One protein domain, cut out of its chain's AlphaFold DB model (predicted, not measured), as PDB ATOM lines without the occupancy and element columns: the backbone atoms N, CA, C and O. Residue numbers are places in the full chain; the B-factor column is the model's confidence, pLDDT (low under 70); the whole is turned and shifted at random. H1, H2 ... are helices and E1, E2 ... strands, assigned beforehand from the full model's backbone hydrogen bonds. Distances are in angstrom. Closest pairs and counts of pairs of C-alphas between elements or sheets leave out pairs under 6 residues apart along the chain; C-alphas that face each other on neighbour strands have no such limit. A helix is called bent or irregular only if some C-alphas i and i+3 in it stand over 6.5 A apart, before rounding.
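This is residues 2 to 44 and 136 to 185 of the 185 residues of the protein "DNA ligase-associated DEXH box helicase" of Pseudomonas sp. HMWF010 (UniProt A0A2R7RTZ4). A small body is built round a two-stranded hairpin, E1 and E2, with helix H1 on one side of it and the short, irregular helix H3 on the other, and from this body residues 172 to 185, of which 172 to 183 belong to the long helix H4, stick out as an arm. The arm makes much of the length: the C-alphas span 49 by 28 by 25 A, while the body without the free stretch spans 33 by 30 by 25 A. The printed part has 93 residues, with four named helices and two named strands in the order H1, E1, E2, H2, H3, H4; the sheet, E1 - E2, is antiparallel and the class is mixed, helices and strands. The whole is loose, with a radius of gyration of the C-alphas of 15.5 A.

H1, residues 2 to 10, is joined by a tight link to E1, residues 15 to 20, and a second tight link joins E1 to E2, residues 25 to 29. The closest C-alphas of H1 and E1 are those of Asp 9 and Pro 15, 5.9 A apart, and there are 6 pairs within 8 A. E1 and E2 form an antiparallel hairpin, with 170 degrees between their N-to-C directions. The C-alphas of Phe 18 and Leu 27 face each other at 4.5 A; N 16 and O 28 are within hydrogen-bond range at 2.8 A, as are N 19 and O 26 at 2.9 A. H2, residues 38 to 41, only just touches H1, with 3 pairs of C-alphas within 8 A, the closest being those of Leu 4 and Leu 41 at 6.9 A. H3, residues 148 to 154, is apart from H1 and from H2. Its closest C-alpha to E2 is that of Ile 153, 6.9 A from that of Ser 26. Residues 160 to 161 pair antiparallel with residues 17 to 18 of E1. H4, residues 166 to 183, has its closest C-alpha to E1 at Ala 167, 6.1 A from that of Pro 15. H1 and H4 are close but not clearly touching; their closest C-alphas, those of Asp 9 and Ala 166, are 6.4 A apart. Their lines stand at a steep tilt of 42 degrees, running the same way. H4 is apart from H2 and from H3. Every O i to N i+4 pair is within hydrogen-bond range in H1 and H4; in H3 it is 1 of 3, beside 3 of 4 O i to N i+3 pairs, and H2 is too short for an O i to N i+4 pair.

H1 begins at C-alpha 2, at (9.610, 14.750, 4.352), and measures 12.6 A from first to last C-alpha. E1 measures 14.6 A and E2 13.6 A; E2 ends at C-alpha 29, at (2.132, 4.009, 1.358). H2 measures 4.7 A. H3 measures 10.0 A and is irregular: C-alphas 149 and 152 are 7.1 A apart. H4, the longest helix, measures 25.7 A and ends at C-alpha 183, at (-5.067, -20.467, 14.083).

The two C-alphas farthest apart, those of Asp 22 and Ala 185, are 50.8 A apart. Residues 45 to 135 are not printed, and C-alphas 44 and 136 are 12.1 A apart across this cut, which lies in the link from H2 to H3. Residues 136 to 147 hold no named element; their C-alphas lie 14 to 22 A from the mean of the C-alphas. The link from H2 to H3 aside, the link from E2 to H2 is short, with 8 residues, and the link from H3 to H4 is long, with 11. The printed part ends at Ala 185, the chain's last residue. The mean pLDDT of the printed part is 89.5, and no printed residue is under 70.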
ATOM      1  N   MET A   2       9.724  15.139   2.936       87.44
ATOM      2  CA  MET A   2       9.610  14.750   4.352       87.44
ATOM      3  C   MET A   2       8.385  15.316   5.093       87.44
ATOM      4  O   MET A   2       7.715  14.586   5.820       87.44
ATOM      5  N   LEU A   3       8.052  16.595   4.887       89.69
ATOM      6  CA  LEU A   3       6.849  17.193   5.492       89.69
ATOM      7  C   LEU A   3       5.565  16.508   5.005       89.69
ATOM      8  O   LEU A   3       4.674  16.216   5.799       89.69
ATOM      9  N   LEU A   4       5.513  16.169   3.713       92.38
ATOM     10  CA  LEU A   4       4.392  15.437   3.123       92.38
ATOM     11  C   LEU A   4       4.273  14.040   3.729       92.38
ATOM     12  O   LEU A   4       3.178  13.653   4.117       92.38
ATOM     13  N   THR A   5       5.376  13.302   3.890       91.06
ATOM     14  CA  THR A   5       5.323  11.989   4.551       91.06
ATOM     15  C   THR A   5       4.838  12.087   5.994       91.06
ATOM     16  O   THR A   5       4.020  11.276   6.391       91.06
ATOM     17  N   ARG A   6       5.235  13.113   6.761       88.38
ATOM     18  CA  ARG A   6       4.743  13.304   8.140       88.38
ATOM     19  C   ARG A   6       3.241  13.618   8.177       88.38
ATOM     20  O   ARG A   6       2.530  13.160   9.065       88.38
ATOM     21  N   ARG A   7       2.734  14.365   7.191       91.06
ATOM     22  CA  ARG A   7       1.287  14.569   7.010       91.06
ATOM     23  C   ARG A   7       0.563  13.276   6.676       91.06
ATOM     24  O   ARG A   7      -0.435  12.979   7.316       91.06
ATOM     25  N   LEU A   8       1.075  12.510   5.717       93.19
ATOM     26  CA  LEU A   8       0.512  11.214   5.333       93.19
ATOM     27  C   LEU A   8       0.484  10.233   6.514       93.19
ATOM     28  O   LEU A   8      -0.482   9.494   6.676       93.19
ATOM     29  N   ASP A   9       1.506  10.271   7.366       90.88
ATOM     30  CA  ASP A   9       1.564   9.483   8.594       90.88
ATOM     31  C   ASP A   9       0.416   9.851   9.548       90.88
ATOM     32  O   ASP A   9      -0.369   8.987   9.934       90.88
ATOM     33  N   ARG A  10       0.200  11.153   9.799       89.44
ATOM     34  CA  ARG A  10      -0.943  11.655  10.592       89.44
ATOM     35  C   ARG A  10      -2.308  11.377   9.963       89.44
ATOM     36  O   ARG A  10      -3.290  11.233  10.682       89.44
ATOM     37  N   LEU A  11      -2.375  11.299   8.635       91.88
ATOM     38  CA  LEU A  11      -3.573  10.887   7.897       91.88
ATOM     39  C   LEU A  11      -3.817   9.370   7.967       91.88
ATOM     40  O   LEU A  11      -4.828   8.887   7.462       91.88
ATOM     41  N   GLY A  12      -2.912   8.604   8.582       91.00
ATOM     42  CA  GLY A  12      -3.091   7.179   8.824       91.00
ATOM     43  C   GLY A  12      -3.038   6.325   7.559       91.00
ATOM     44  O   GLY A  12      -3.584   5.216   7.565       91.00
ATOM     45  N   VAL A  13      -2.396   6.812   6.485       93.50
ATOM     46  CA  VAL A  13      -2.220   6.035   5.243       93.50
ATOM     47  C   VAL A  13      -0.986   5.128   5.261       93.50
ATOM     48  O   VAL A  13      -0.820   4.302   4.366       93.50
ATOM     49  N   GLY A  14      -0.136   5.254   6.284       93.81
ATOM     50  CA  GLY A  14       1.058   4.426   6.463       93.81
ATOM     51  C   GLY A  14       2.091   4.658   5.359       93.81
ATOM     52  O   GLY A  14       2.326   3.749   4.560       93.81
ATOM     53  N   PRO A  15       2.678   5.867   5.247       94.19
ATOM     54  CA  PRO A  15       3.739   6.129   4.281       94.19
ATOM     55  C   PRO A  15       4.956   5.252   4.593       94.19
ATOM     56  O   PRO A  15       5.386   5.143   5.735       94.19
ATOM     57  N   LEU A  16       5.531   4.639   3.566       92.50
ATOM     58  CA  LEU A  16       6.684   3.743   3.700       92.50
ATOM     59  C   LEU A  16       7.990   4.438   3.312       92.50
ATOM     60  O   LEU A  16       9.060   4.122   3.835       92.50
ATOM     61  N   GLY A  17       7.918   5.396   2.393       92.00
ATOM     62  CA  GLY A  17       9.094   6.100   1.920       92.00
ATOM     63  C   GLY A  17       8.801   7.127   0.849       92.00
ATOM     64  O   GLY A  17       7.660   7.331   0.423       92.00
ATOM     65  N   PHE A  18       9.872   7.800   0.450       93.38
ATOM     66  CA  PHE A  18       9.831   8.799  -0.600       93.38
ATOM     67  C   PHE A  18      11.119   8.789  -1.419       93.38
ATOM     68  O   PHE A  18      12.155   8.296  -0.990       93.38
ATOM     69  N   VAL A  19      11.064   9.374  -2.608       92.44
ATOM     70  CA  VAL A  19      12.253   9.816  -3.344       92.44
ATOM     71  C   VAL A  19      11.931  11.171  -3.937       92.44
ATOM     72  O   VAL A  19      10.806  11.407  -4.371       92.44
ATOM     73  N   CYS A  20      12.907  12.066  -3.965       90.31
ATOM     74  CA  CYS A  20      12.779  13.348  -4.634       90.31
ATOM     75  C   CYS A  20      14.043  13.618  -5.441       90.31
ATOM     76  O   CYS A  20      15.148  13.476  -4.921       90.31
ATOM     77  N   ASN A  21      13.870  14.044  -6.683       88.25
ATOM     78  CA  ASN A  21      14.927  14.622  -7.502       88.25
ATOM     79  C   ASN A  21      14.400  15.903  -8.166       88.25
ATOM     80  O   ASN A  21      13.296  16.356  -7.856       88.25
ATOM     81  N   ASP A  22      15.179  16.495  -9.068       87.00
ATOM     82  CA  ASP A  22      14.831  17.776  -9.702       87.00
ATOM     83  C   ASP A  22      13.570  17.713 -10.584       87.00
ATOM     84  O   ASP A  22      12.993  18.749 -10.911       87.00
ATOM     85  N   TYR A  23      13.132  16.510 -10.971       87.19
ATOM     86  CA  TYR A  23      12.051  16.307 -11.937       87.19
ATOM     87  C   TYR A  23      10.786  15.709 -11.326       87.19
ATOM     88  O   TYR A  23       9.699  15.904 -11.872       87.19
ATOM     89  N   ALA A  24      10.906  14.961 -10.229       91.31
ATOM     90  CA  ALA A  24       9.777  14.261  -9.641       91.31
ATOM     91  C   ALA A  24       9.924  14.041  -8.131       91.31
ATOM     92  O   ALA A  24      11.020  13.927  -7.578       91.31
ATOM     93  N   LEU A  25       8.764  13.908  -7.493       92.19
ATOM     94  CA  LEU A  25       8.585  13.401  -6.142       92.19
ATOM     95  C   LEU A  25       7.770  12.109  -6.233       92.19
ATOM     96  O   LEU A  25       6.688  12.104  -6.818       92.19
ATOM     97  N   SER A  26       8.280  11.036  -5.640       93.38
ATOM     98  CA  SER A  26       7.573   9.768  -5.474       93.38
ATOM     99  C   SER A  26       7.327   9.514  -3.992       93.38
ATOM    100  O   SER A  26       8.222   9.716  -3.171       93.38
ATOM    101  N   LEU A  27       6.111   9.086  -3.664       94.12
ATOM    102  CA  LEU A  27       5.648   8.729  -2.325       94.12
ATOM    103  C   LEU A  27       4.904   7.402  -2.442       94.12
ATOM    104  O   LEU A  27       4.118   7.225  -3.374       94.12
ATOM    105  N   TRP A  28       5.134   6.482  -1.512       92.69
ATOM    106  CA  TRP A  28       4.398   5.220  -1.453       92.69
ATOM    107  C   TRP A  28       3.978   4.914  -0.021       92.69
ATOM    108  O   TRP A  28       4.661   5.271   0.942       92.69
ATOM    109  N   SER A  29       2.825   4.270   0.102       93.94
ATOM    110  CA  SER A  29       2.132   4.009   1.358       93.94
ATOM    111  C   SER A  29       1.444   2.649   1.318       93.94
ATOM    112  O   SER A  29       1.269   2.071   0.245       93.94
ATOM    113  N   LEU A  30       1.055   2.149   2.488       93.69
ATOM    114  CA  LEU A  30       0.301   0.902   2.623       93.69
ATOM    115  C   LEU A  30      -1.147   1.065   2.159       93.69
ATOM    116  O   LEU A  30      -1.673   0.215   1.448       93.69
ATOM    117  N   LYS A  31      -1.795   2.172   2.541       93.12
ATOM    118  CA  LYS A  31      -3.183   2.442   2.161       93.12
ATOM    119  C   LYS A  31      -3.267   3.278   0.881       93.12
ATOM    120  O   LYS A  31      -2.358   4.075   0.618       93.12
ATOM    121  N   PRO A  32      -4.365   3.141   0.113       92.00
ATOM    122  CA  PRO A  32      -4.637   3.985  -1.044       92.00
ATOM    123  C   PRO A  32      -4.641   5.478  -0.695       92.00
ATOM    124  O   PRO A  32      -5.100   5.887   0.369       92.00
ATOM    125  N   MET A  33      -4.130   6.292  -1.620       92.81
ATOM    126  CA  MET A  33      -4.068   7.757  -1.507       92.81
ATOM    127  C   MET A  33      -5.033   8.467  -2.472       92.81
ATOM    128  O   MET A  33      -4.971   9.681  -2.638       92.81
ATOM    129  N   ASP A  34      -5.909   7.721  -3.142       90.19
ATOM    130  CA  ASP A  34      -6.776   8.201  -4.221       90.19
ATOM    131  C   ASP A  34      -7.855   9.191  -3.758       90.19
ATOM    132  O   ASP A  34      -8.296  10.023  -4.554       90.19
ATOM    133  N   GLN A  35      -8.233   9.125  -2.480       89.69
ATOM    134  CA  GLN A  35      -9.243   9.986  -1.853       89.69
ATOM    135  C   GLN A  35      -8.648  11.142  -1.038       89.69
ATOM    136  O   GLN A  35      -9.388  11.863  -0.371       89.69
ATOM    137  N   LEU A  36      -7.324  11.317  -1.048       93.38
ATOM    138  CA  LEU A  36      -6.698  12.404  -0.304       93.38
ATOM    139  C   LEU A  36      -7.028  13.762  -0.926       93.38
ATOM    140  O   LEU A  36      -6.939  13.950  -2.141       93.38
ATOM    141  N   ASP A  37      -7.329  14.730  -0.064       93.56
ATOM    142  CA  ASP A  37      -7.375  16.135  -0.448       93.56
ATOM    143  C   ASP A  37      -5.942  16.632  -0.689       93.56
ATOM    144  O   ASP A  37      -5.172  16.866   0.246       93.56
ATOM    145  N   LEU A  38      -5.566  16.744  -1.965       93.44
ATOM    146  CA  LEU A  38      -4.228  17.188  -2.344       93.44
ATOM    147  C   LEU A  38      -3.998  18.674  -2.066       93.44
ATOM    148  O   LEU A  38      -2.858  19.046  -1.800       93.44
ATOM    149  N   ASP A  39      -5.034  19.514  -2.100       92.81
ATOM    150  CA  ASP A  39      -4.871  20.931  -1.772       92.81
ATOM    151  C   ASP A  39      -4.558  21.081  -0.279       92.81
ATOM    152  O   ASP A  39      -3.614  21.785   0.076       92.81
ATOM    153  N   ALA A  40      -5.259  20.343   0.589       92.69
ATOM    154  CA  ALA A  40      -4.937  20.296   2.015       92.69
ATOM    155  C   ALA A  40      -3.561  19.658   2.280       92.69
ATOM    156  O   ALA A  40      -2.786  20.139   3.109       92.69
ATOM    157  N   LEU A  41      -3.218  18.584   1.561       93.12
ATOM    158  CA  LEU A  41      -1.935  17.904   1.733       93.12
ATOM    159  C   LEU A  41      -0.750  18.830   1.419       93.12
ATOM    160  O   LEU A  41       0.238  18.800   2.153       93.12
ATOM    161  N   PHE A  42      -0.860  19.646   0.367       93.38
ATOM    162  CA  PHE A  42       0.165  20.593  -0.084       93.38
ATOM    163  C   PHE A  42      -0.006  22.015   0.472       93.38
ATOM    164  O   PHE A  42       0.719  22.914   0.040       93.38
ATOM    165  N   ASP A  43      -0.914  22.236   1.428       92.56
ATOM    166  CA  ASP A  43      -1.089  23.560   2.024       92.56
ATOM    167  C   ASP A  43       0.207  24.045   2.704       92.56
ATOM    168  O   ASP A  43       1.002  23.277   3.259       92.56
ATOM    169  N   GLN A  44       0.458  25.347   2.582       91.69
ATOM    170  CA  GLN A  44       1.690  25.995   3.024       91.69
ATOM    171  C   GLN A  44       1.837  26.055   4.549       91.69
ATOM    172  O   GLN A  44       2.933  26.325   5.037       91.69
ATOM    173  N   GLY A 136      -4.531  25.165  -5.627       93.06
ATOM    174  CA  GLY A 136      -5.697  25.018  -6.508       93.06
ATOM    175  C   GLY A 136      -5.363  24.648  -7.961       93.06
ATOM    176  O   GLY A 136      -6.255  24.574  -8.806       93.06
ATOM    177  N   HIS A 137      -4.086  24.407  -8.275       94.88
ATOM    178  CA  HIS A 137      -3.618  23.972  -9.593       94.88
ATOM    179  C   HIS A 137      -3.180  22.499  -9.611       94.88
ATOM    180  O   HIS A 137      -2.697  22.009 -10.637       94.88
ATOM    181  N   ILE A 138      -3.350  21.772  -8.502       93.69
ATOM    182  CA  ILE A 138      -2.987  20.359  -8.404       93.69
ATOM    183  C   ILE A 138      -4.083  19.507  -9.047       93.69
ATOM    184  O   ILE A 138      -5.238  19.518  -8.635       93.69
ATOM    185  N   ARG A 139      -3.713  18.721 -10.063       92.19
ATOM    186  CA  ARG A 139      -4.622  17.774 -10.717       92.19
ATOM    187  C   ARG A 139      -4.232  16.342 -10.385       92.19
ATOM    188  O   ARG A 139      -3.232  15.839 -10.895       92.19
ATOM    189  N   HIS A 140      -5.072  15.662  -9.612       92.06
ATOM    190  CA  HIS A 140      -4.946  14.222  -9.416       92.06
ATOM    191  C   HIS A 140      -5.414  13.461 -10.666       92.06
ATOM    192  O   HIS A 140      -6.462  13.759 -11.249       92.06
ATOM    193  N   LYS A 141      -4.637  12.463 -11.093       91.69
ATOM    194  CA  LYS A 141      -5.017  11.533 -12.157       91.69
ATOM    195  C   LYS A 141      -4.601  10.122 -11.758       91.69
ATOM    196  O   LYS A 141      -3.428   9.779 -11.861       91.69
ATOM    197  N   ALA A 142      -5.576   9.304 -11.368       91.75
ATOM    198  CA  ALA A 142      -5.373   7.870 -11.215       91.75
ATOM    199  C   ALA A 142      -5.066   7.251 -12.591       91.75
ATOM    200  O   ALA A 142      -5.785   7.496 -13.566       91.75
ATOM    201  N   LEU A 143      -3.969   6.498 -12.676       92.50
ATOM    202  CA  LEU A 143      -3.521   5.824 -13.894       92.50
ATOM    203  C   LEU A 143      -3.601   4.310 -13.695       92.50
ATOM    204  O   LEU A 143      -3.165   3.801 -12.671       92.50
ATOM    205  N   GLU A 144      -4.088   3.589 -14.705       93.25
ATOM    206  CA  GLU A 144      -4.141   2.113 -14.705       93.25
ATOM    207  C   GLU A 144      -2.752   1.468 -14.828       93.25
ATOM    208  O   GLU A 144      -2.553   0.300 -14.507       93.25
ATOM    209  N   ARG A 145      -1.775   2.235 -15.319       92.62
ATOM    210  CA  ARG A 145      -0.382   1.825 -15.499       92.62
ATOM    211  C   ARG A 145       0.539   2.958 -15.091       92.62
ATOM    212  O   ARG A 145       0.190   4.130 -15.239       92.62
ATOM    213  N   VAL A 146       1.743   2.614 -14.646       89.81
ATOM    214  CA  VAL A 146       2.722   3.628 -14.257       89.81
ATOM    215  C   VAL A 146       3.062   4.533 -15.447       89.81
ATOM    216  O   VAL A 146       3.255   4.066 -16.572       89.81
ATOM    217  N   SER A 147       3.106   5.842 -15.193       92.19
ATOM    218  CA  SER A 147       3.463   6.844 -16.195       92.19
ATOM    219  C   SER A 147       4.897   6.629 -16.695       92.19
ATOM    220  O   SER A 147       5.795   6.459 -15.868       92.19
ATOM    221  N   PRO A 148       5.170   6.736 -18.011       91.94
ATOM    222  CA  PRO A 148       6.539   6.772 -18.527       91.94
ATOM    223  C   PRO A 148       7.412   7.854 -17.867       91.94
ATOM    224  O   PRO A 148       8.611   7.654 -17.706       91.94
ATOM    225  N   LEU A 149       6.810   8.966 -17.417       90.00
ATOM    226  CA  LEU A 149       7.513  10.032 -16.691       90.00
ATOM    227  C   LEU A 149       7.990   9.602 -15.296       90.00
ATOM    228  O   LEU A 149       8.904  10.212 -14.753       90.00
ATOM    229  N   ALA A 150       7.395   8.557 -14.716       91.06
ATOM    230  CA  ALA A 150       7.791   8.034 -13.413       91.06
ATOM    231  C   ALA A 150       8.929   7.002 -13.506       91.06
ATOM    232  O   ALA A 150       9.550   6.701 -12.492       91.06
ATOM    233  N   VAL A 151       9.246   6.479 -14.698       90.12
ATOM    234  CA  VAL A 151      10.266   5.427 -14.868       90.12
ATOM    235  C   VAL A 151      11.618   5.794 -14.238       90.12
ATOM    236  O   VAL A 151      12.148   4.953 -13.512       90.12
ATOM    237  N   PRO A 152      12.171   7.012 -14.421       89.62
ATOM    238  CA  PRO A 152      13.453   7.361 -13.810       89.62
ATOM    239  C   PRO A 152      13.428   7.288 -12.279       89.62
ATOM    240  O   PRO A 152      14.350   6.746 -11.679       89.62
ATOM    241  N   ILE A 153      12.354   7.778 -11.650       91.00
ATOM    242  CA  ILE A 153      12.244   7.829 -10.186       91.00
ATOM    243  C   ILE A 153      11.840   6.479  -9.573       91.00
ATOM    244  O   ILE A 153      12.138   6.216  -8.412       91.00
ATOM    245  N   MET A 154      11.209   5.586 -10.342       89.19
ATOM    246  CA  MET A 154      10.877   4.234  -9.876       89.19
ATOM    247  C   MET A 154      12.113   3.397  -9.539       89.19
ATOM    248  O   MET A 154      12.061   2.577  -8.627       89.19
ATOM    249  N   LEU A 155      13.223   3.606 -10.250       88.38
ATOM    250  CA  LEU A 155      14.480   2.890  -9.998       88.38
ATOM    251  C   LEU A 155      15.127   3.272  -8.659       88.38
ATOM    252  O   LEU A 155      16.068   2.620  -8.217       88.38
ATOM    253  N   GLU A 156      14.632   4.329  -8.022       87.69
ATOM    254  CA  GLU A 156      15.151   4.859  -6.766       87.69
ATOM    255  C   GLU A 156      14.293   4.474  -5.547       87.69
ATOM    256  O   GLU A 156      14.643   4.830  -4.420       87.69
ATOM    257  N   ILE A 157      13.177   3.756  -5.748       85.19
ATOM    258  CA  ILE A 157      12.264   3.354  -4.668       85.19
ATOM    259  C   ILE A 157      13.030   2.608  -3.568       85.19
ATOM    260  O   ILE A 157      13.869   1.749  -3.830       85.19
ATOM    261  N   GLY A 158      12.717   2.941  -2.313       80.75
ATOM    262  CA  GLY A 158      13.335   2.338  -1.130       80.75
ATOM    263  C   GLY A 158      14.623   3.015  -0.656       80.75
ATOM    264  O   GLY A 158      15.160   2.596   0.368       80.75
ATOM    265  N   ARG A 159      15.104   4.064  -1.343       84.12
ATOM    266  CA  ARG A 159      16.261   4.855  -0.888       84.12
ATOM    267  C   ARG A 159      16.020   5.560   0.441       84.12
ATOM    268  O   ARG A 159      16.851   5.445   1.334       84.12
ATOM    269  N   GLU A 160      14.890   6.253   0.571       86.44
ATOM    270  CA  GLU A 160      14.519   6.947   1.805       86.44
ATOM    271  C   GLU A 160      13.302   6.283   2.442       86.44
ATOM    272  O   GLU A 160      12.300   6.002   1.775       86.44
ATOM    273  N   ARG A 161      13.383   6.058   3.754       85.44
ATOM    274  CA  ARG A 161      12.253   5.591   4.563       85.44
ATOM    275  C   ARG A 161      11.457   6.780   5.079       85.44
ATOM    276  O   ARG A 161      12.027   7.826   5.398       85.44
ATOM    277  N   ALA A 162      10.141   6.619   5.161       84.56
ATOM    278  CA  ALA A 162       9.299   7.632   5.772       84.56
ATOM    279  C   ALA A 162       9.628   7.728   7.274       84.56
ATOM    280  O   ALA A 162       9.877   6.703   7.910       84.56
ATOM    281  N   PRO A 163       9.663   8.942   7.841       72.75
ATOM    282  CA  PRO A 163       9.718   9.110   9.284       72.75
ATOM    283  C   PRO A 163       8.360   8.740   9.895       72.75
ATOM    284  O   PRO A 163       7.332   9.180   9.383       72.75
ATOM    285  N   GLY A 164       8.373   7.986  10.995       77.06
ATOM    286  CA  GLY A 164       7.170   7.554  11.713       77.06
ATOM    287  C   GLY A 164       7.071   6.035  11.843       77.06
ATOM    288  O   GLY A 164       7.709   5.296  11.092       77.06
ATOM    289  N   ASP A 165       6.265   5.586  12.806       77.06
ATOM    290  CA  ASP A 165       6.079   4.165  13.126       77.06
ATOM    291  C   ASP A 165       4.729   3.617  12.633       77.06
ATOM    292  O   ASP A 165       4.540   2.401  12.619       77.06
ATOM    293  N   ALA A 166       3.808   4.467  12.149       82.00
ATOM    294  CA  ALA A 166       2.441   4.049  11.825       82.00
ATOM    295  C   ALA A 166       2.398   2.967  10.737       82.00
ATOM    296  O   ALA A 166       1.595   2.041  10.807       82.00
ATOM    297  N   ALA A 167       3.281   3.043   9.738       83.56
ATOM    298  CA  ALA A 167       3.388   1.989   8.731       83.56
ATOM    299  C   ALA A 167       3.880   0.659   9.332       83.56
ATOM    300  O   ALA A 167       3.393  -0.404   8.953       83.56
ATOM    301  N   GLY A 168       4.815   0.708  10.284       83.44
ATOM    302  CA  GLY A 168       5.288  -0.477  11.001       83.44
ATOM    303  C   GLY A 168       4.194  -1.101  11.866       83.44
ATOM    304  O   GLY A 168       3.999  -2.314  11.819       83.44
ATOM    305  N   GLU A 169       3.439  -0.275  12.590       85.12
ATOM    306  CA  GLU A 169       2.281  -0.710  13.380       85.12
ATOM    307  C   GLU A 169       1.196  -1.348  12.505       85.12
ATOM    308  O   GLU A 169       0.656  -2.391  12.860       85.12
ATOM    309  N   MET A 170       0.913  -0.772  11.332       86.88
ATOM    310  CA  MET A 170      -0.051  -1.337  10.381       86.88
ATOM    311  C   MET A 170       0.377  -2.713   9.865       86.88
ATOM    312  O   MET A 170      -0.446  -3.621   9.836       86.88
ATOM    313  N   ILE A 171       1.653  -2.880   9.498       87.44
ATOM    314  CA  ILE A 171       2.192  -4.176   9.052       87.44
ATOM    315  C   ILE A 171       2.087  -5.215  10.172       87.44
ATOM    316  O   ILE A 171       1.730  -6.363   9.921       87.44
ATOM    317  N   LEU A 172       2.395  -4.824  11.412       88.19
ATOM    318  CA  LEU A 172       2.311  -5.727  12.556       88.19
ATOM    319  C   LEU A 172       0.863  -6.152  12.837       88.19
ATOM    320  O   LEU A 172       0.619  -7.330  13.080       88.19
ATOM    321  N   ALA A 173      -0.086  -5.216  12.756       88.00
ATOM    322  CA  ALA A 173      -1.507  -5.492  12.940       88.00
ATOM    323  C   ALA A 173      -2.082  -6.405  11.840       88.00
ATOM    324  O   ALA A 173      -2.900  -7.275  12.129       88.00
ATOM    325  N   GLU A 174      -1.648  -6.235  10.586       86.94
ATOM    326  CA  GLU A 174      -2.019  -7.126   9.477       86.94
ATOM    327  C   GLU A 174      -1.492  -8.551   9.715       86.94
ATOM    328  O   GLU A 174      -2.263  -9.508   9.670       86.94
ATOM    329  N   ALA A 175      -0.215  -8.684  10.088       88.00
ATOM    330  CA  ALA A 175       0.393  -9.978  10.400       88.00
ATOM    331  C   ALA A 175      -0.253 -10.676  11.614       88.00
ATOM    332  O   ALA A 175      -0.391 -11.900  11.624       88.00
ATOM    333  N   GLU A 176      -0.658  -9.920  12.641       89.44
ATOM    334  CA  GLU A 176      -1.428 -10.448  13.773       89.44
ATOM    335  C   GLU A 176      -2.779 -11.012  13.307       89.44
ATOM    336  O   GLU A 176      -3.154 -12.119  13.699       89.44
ATOM    337  N   GLY A 177      -3.484 -10.286  12.433       87.75
ATOM    338  CA  GLY A 177      -4.747 -10.730  11.845       87.75
ATOM    339  C   GLY A 177      -4.613 -12.037  11.061       87.75
ATOM    340  O   GLY A 177      -5.423 -12.945  11.253       87.75
ATOM    341  N   ASP A 178      -3.566 -12.158  10.244       89.44
ATOM    342  CA  ASP A 178      -3.285 -13.367   9.462       89.44
ATOM    343  C   ASP A 178      -2.993 -14.582  10.359       89.44
ATOM    344  O   ASP A 178      -3.539 -15.663  10.136       89.44
ATOM    345  N   LEU A 179      -2.196 -14.404  11.420       88.56
ATOM    346  CA  LEU A 179      -1.889 -15.465  12.388       88.56
ATOM    347  C   LEU A 179      -3.135 -15.942  13.147       88.56
ATOM    348  O   LEU A 179      -3.299 -17.141  13.381       88.56
ATOM    349  N   ILE A 180      -4.020 -15.018  13.535       90.56
ATOM    350  CA  ILE A 180      -5.294 -15.365  14.179       90.56
ATOM    351  C   ILE A 180      -6.181 -16.140  13.201       90.56
ATOM    352  O   ILE A 180      -6.765 -17.152  13.584       90.56
ATOM    353  N   ALA A 181      -6.270 -15.693  11.945       90.62
ATOM    354  CA  ALA A 181      -7.058 -16.366  10.918       90.62
ATOM    355  C   ALA A 181      -6.550 -17.790  10.641       90.62
ATOM    356  O   ALA A 181      -7.362 -18.707  10.534       90.62
ATOM    357  N   GLU A 182      -5.230 -17.992  10.590       89.75
ATOM    358  CA  GLU A 182      -4.611 -19.312  10.431       89.75
ATOM    359  C   GLU A 182      -4.873 -20.222  11.641       89.75
ATOM    360  O   GLU A 182      -5.198 -21.391  11.470       89.75
ATOM    361  N   ALA A 183      -4.797 -19.694  12.867       84.31
ATOM    362  CA  ALA A 183      -5.067 -20.467  14.083       84.31
ATOM    363  C   ALA A 183      -6.553 -20.839  14.267       84.31
ATOM    364  O   ALA A 183      -6.867 -21.769  15.014       84.31
ATOM    365  N   MET A 184      -7.465 -20.094  13.637       85.75
ATOM    366  CA  MET A 184      -8.911 -20.340  13.663       85.75
ATOM    367  C   MET A 184      -9.414 -21.229  12.510       85.75
ATOM    368  O   MET A 184     -10.599 -21.578  12.513       85.75
ATOM    369  N   ALA A 185      -8.557 -21.565  11.541       71.06
ATOM    370  CA  ALA A 185      -8.855 -22.437  10.402       71.06
ATOM    371  C   ALA A 185      -8.556 -23.916  10.707       71.06
ATOM    372  O   ALA A 185      -9.316 -24.772  10.194       71.06
TER     373      ALA A 185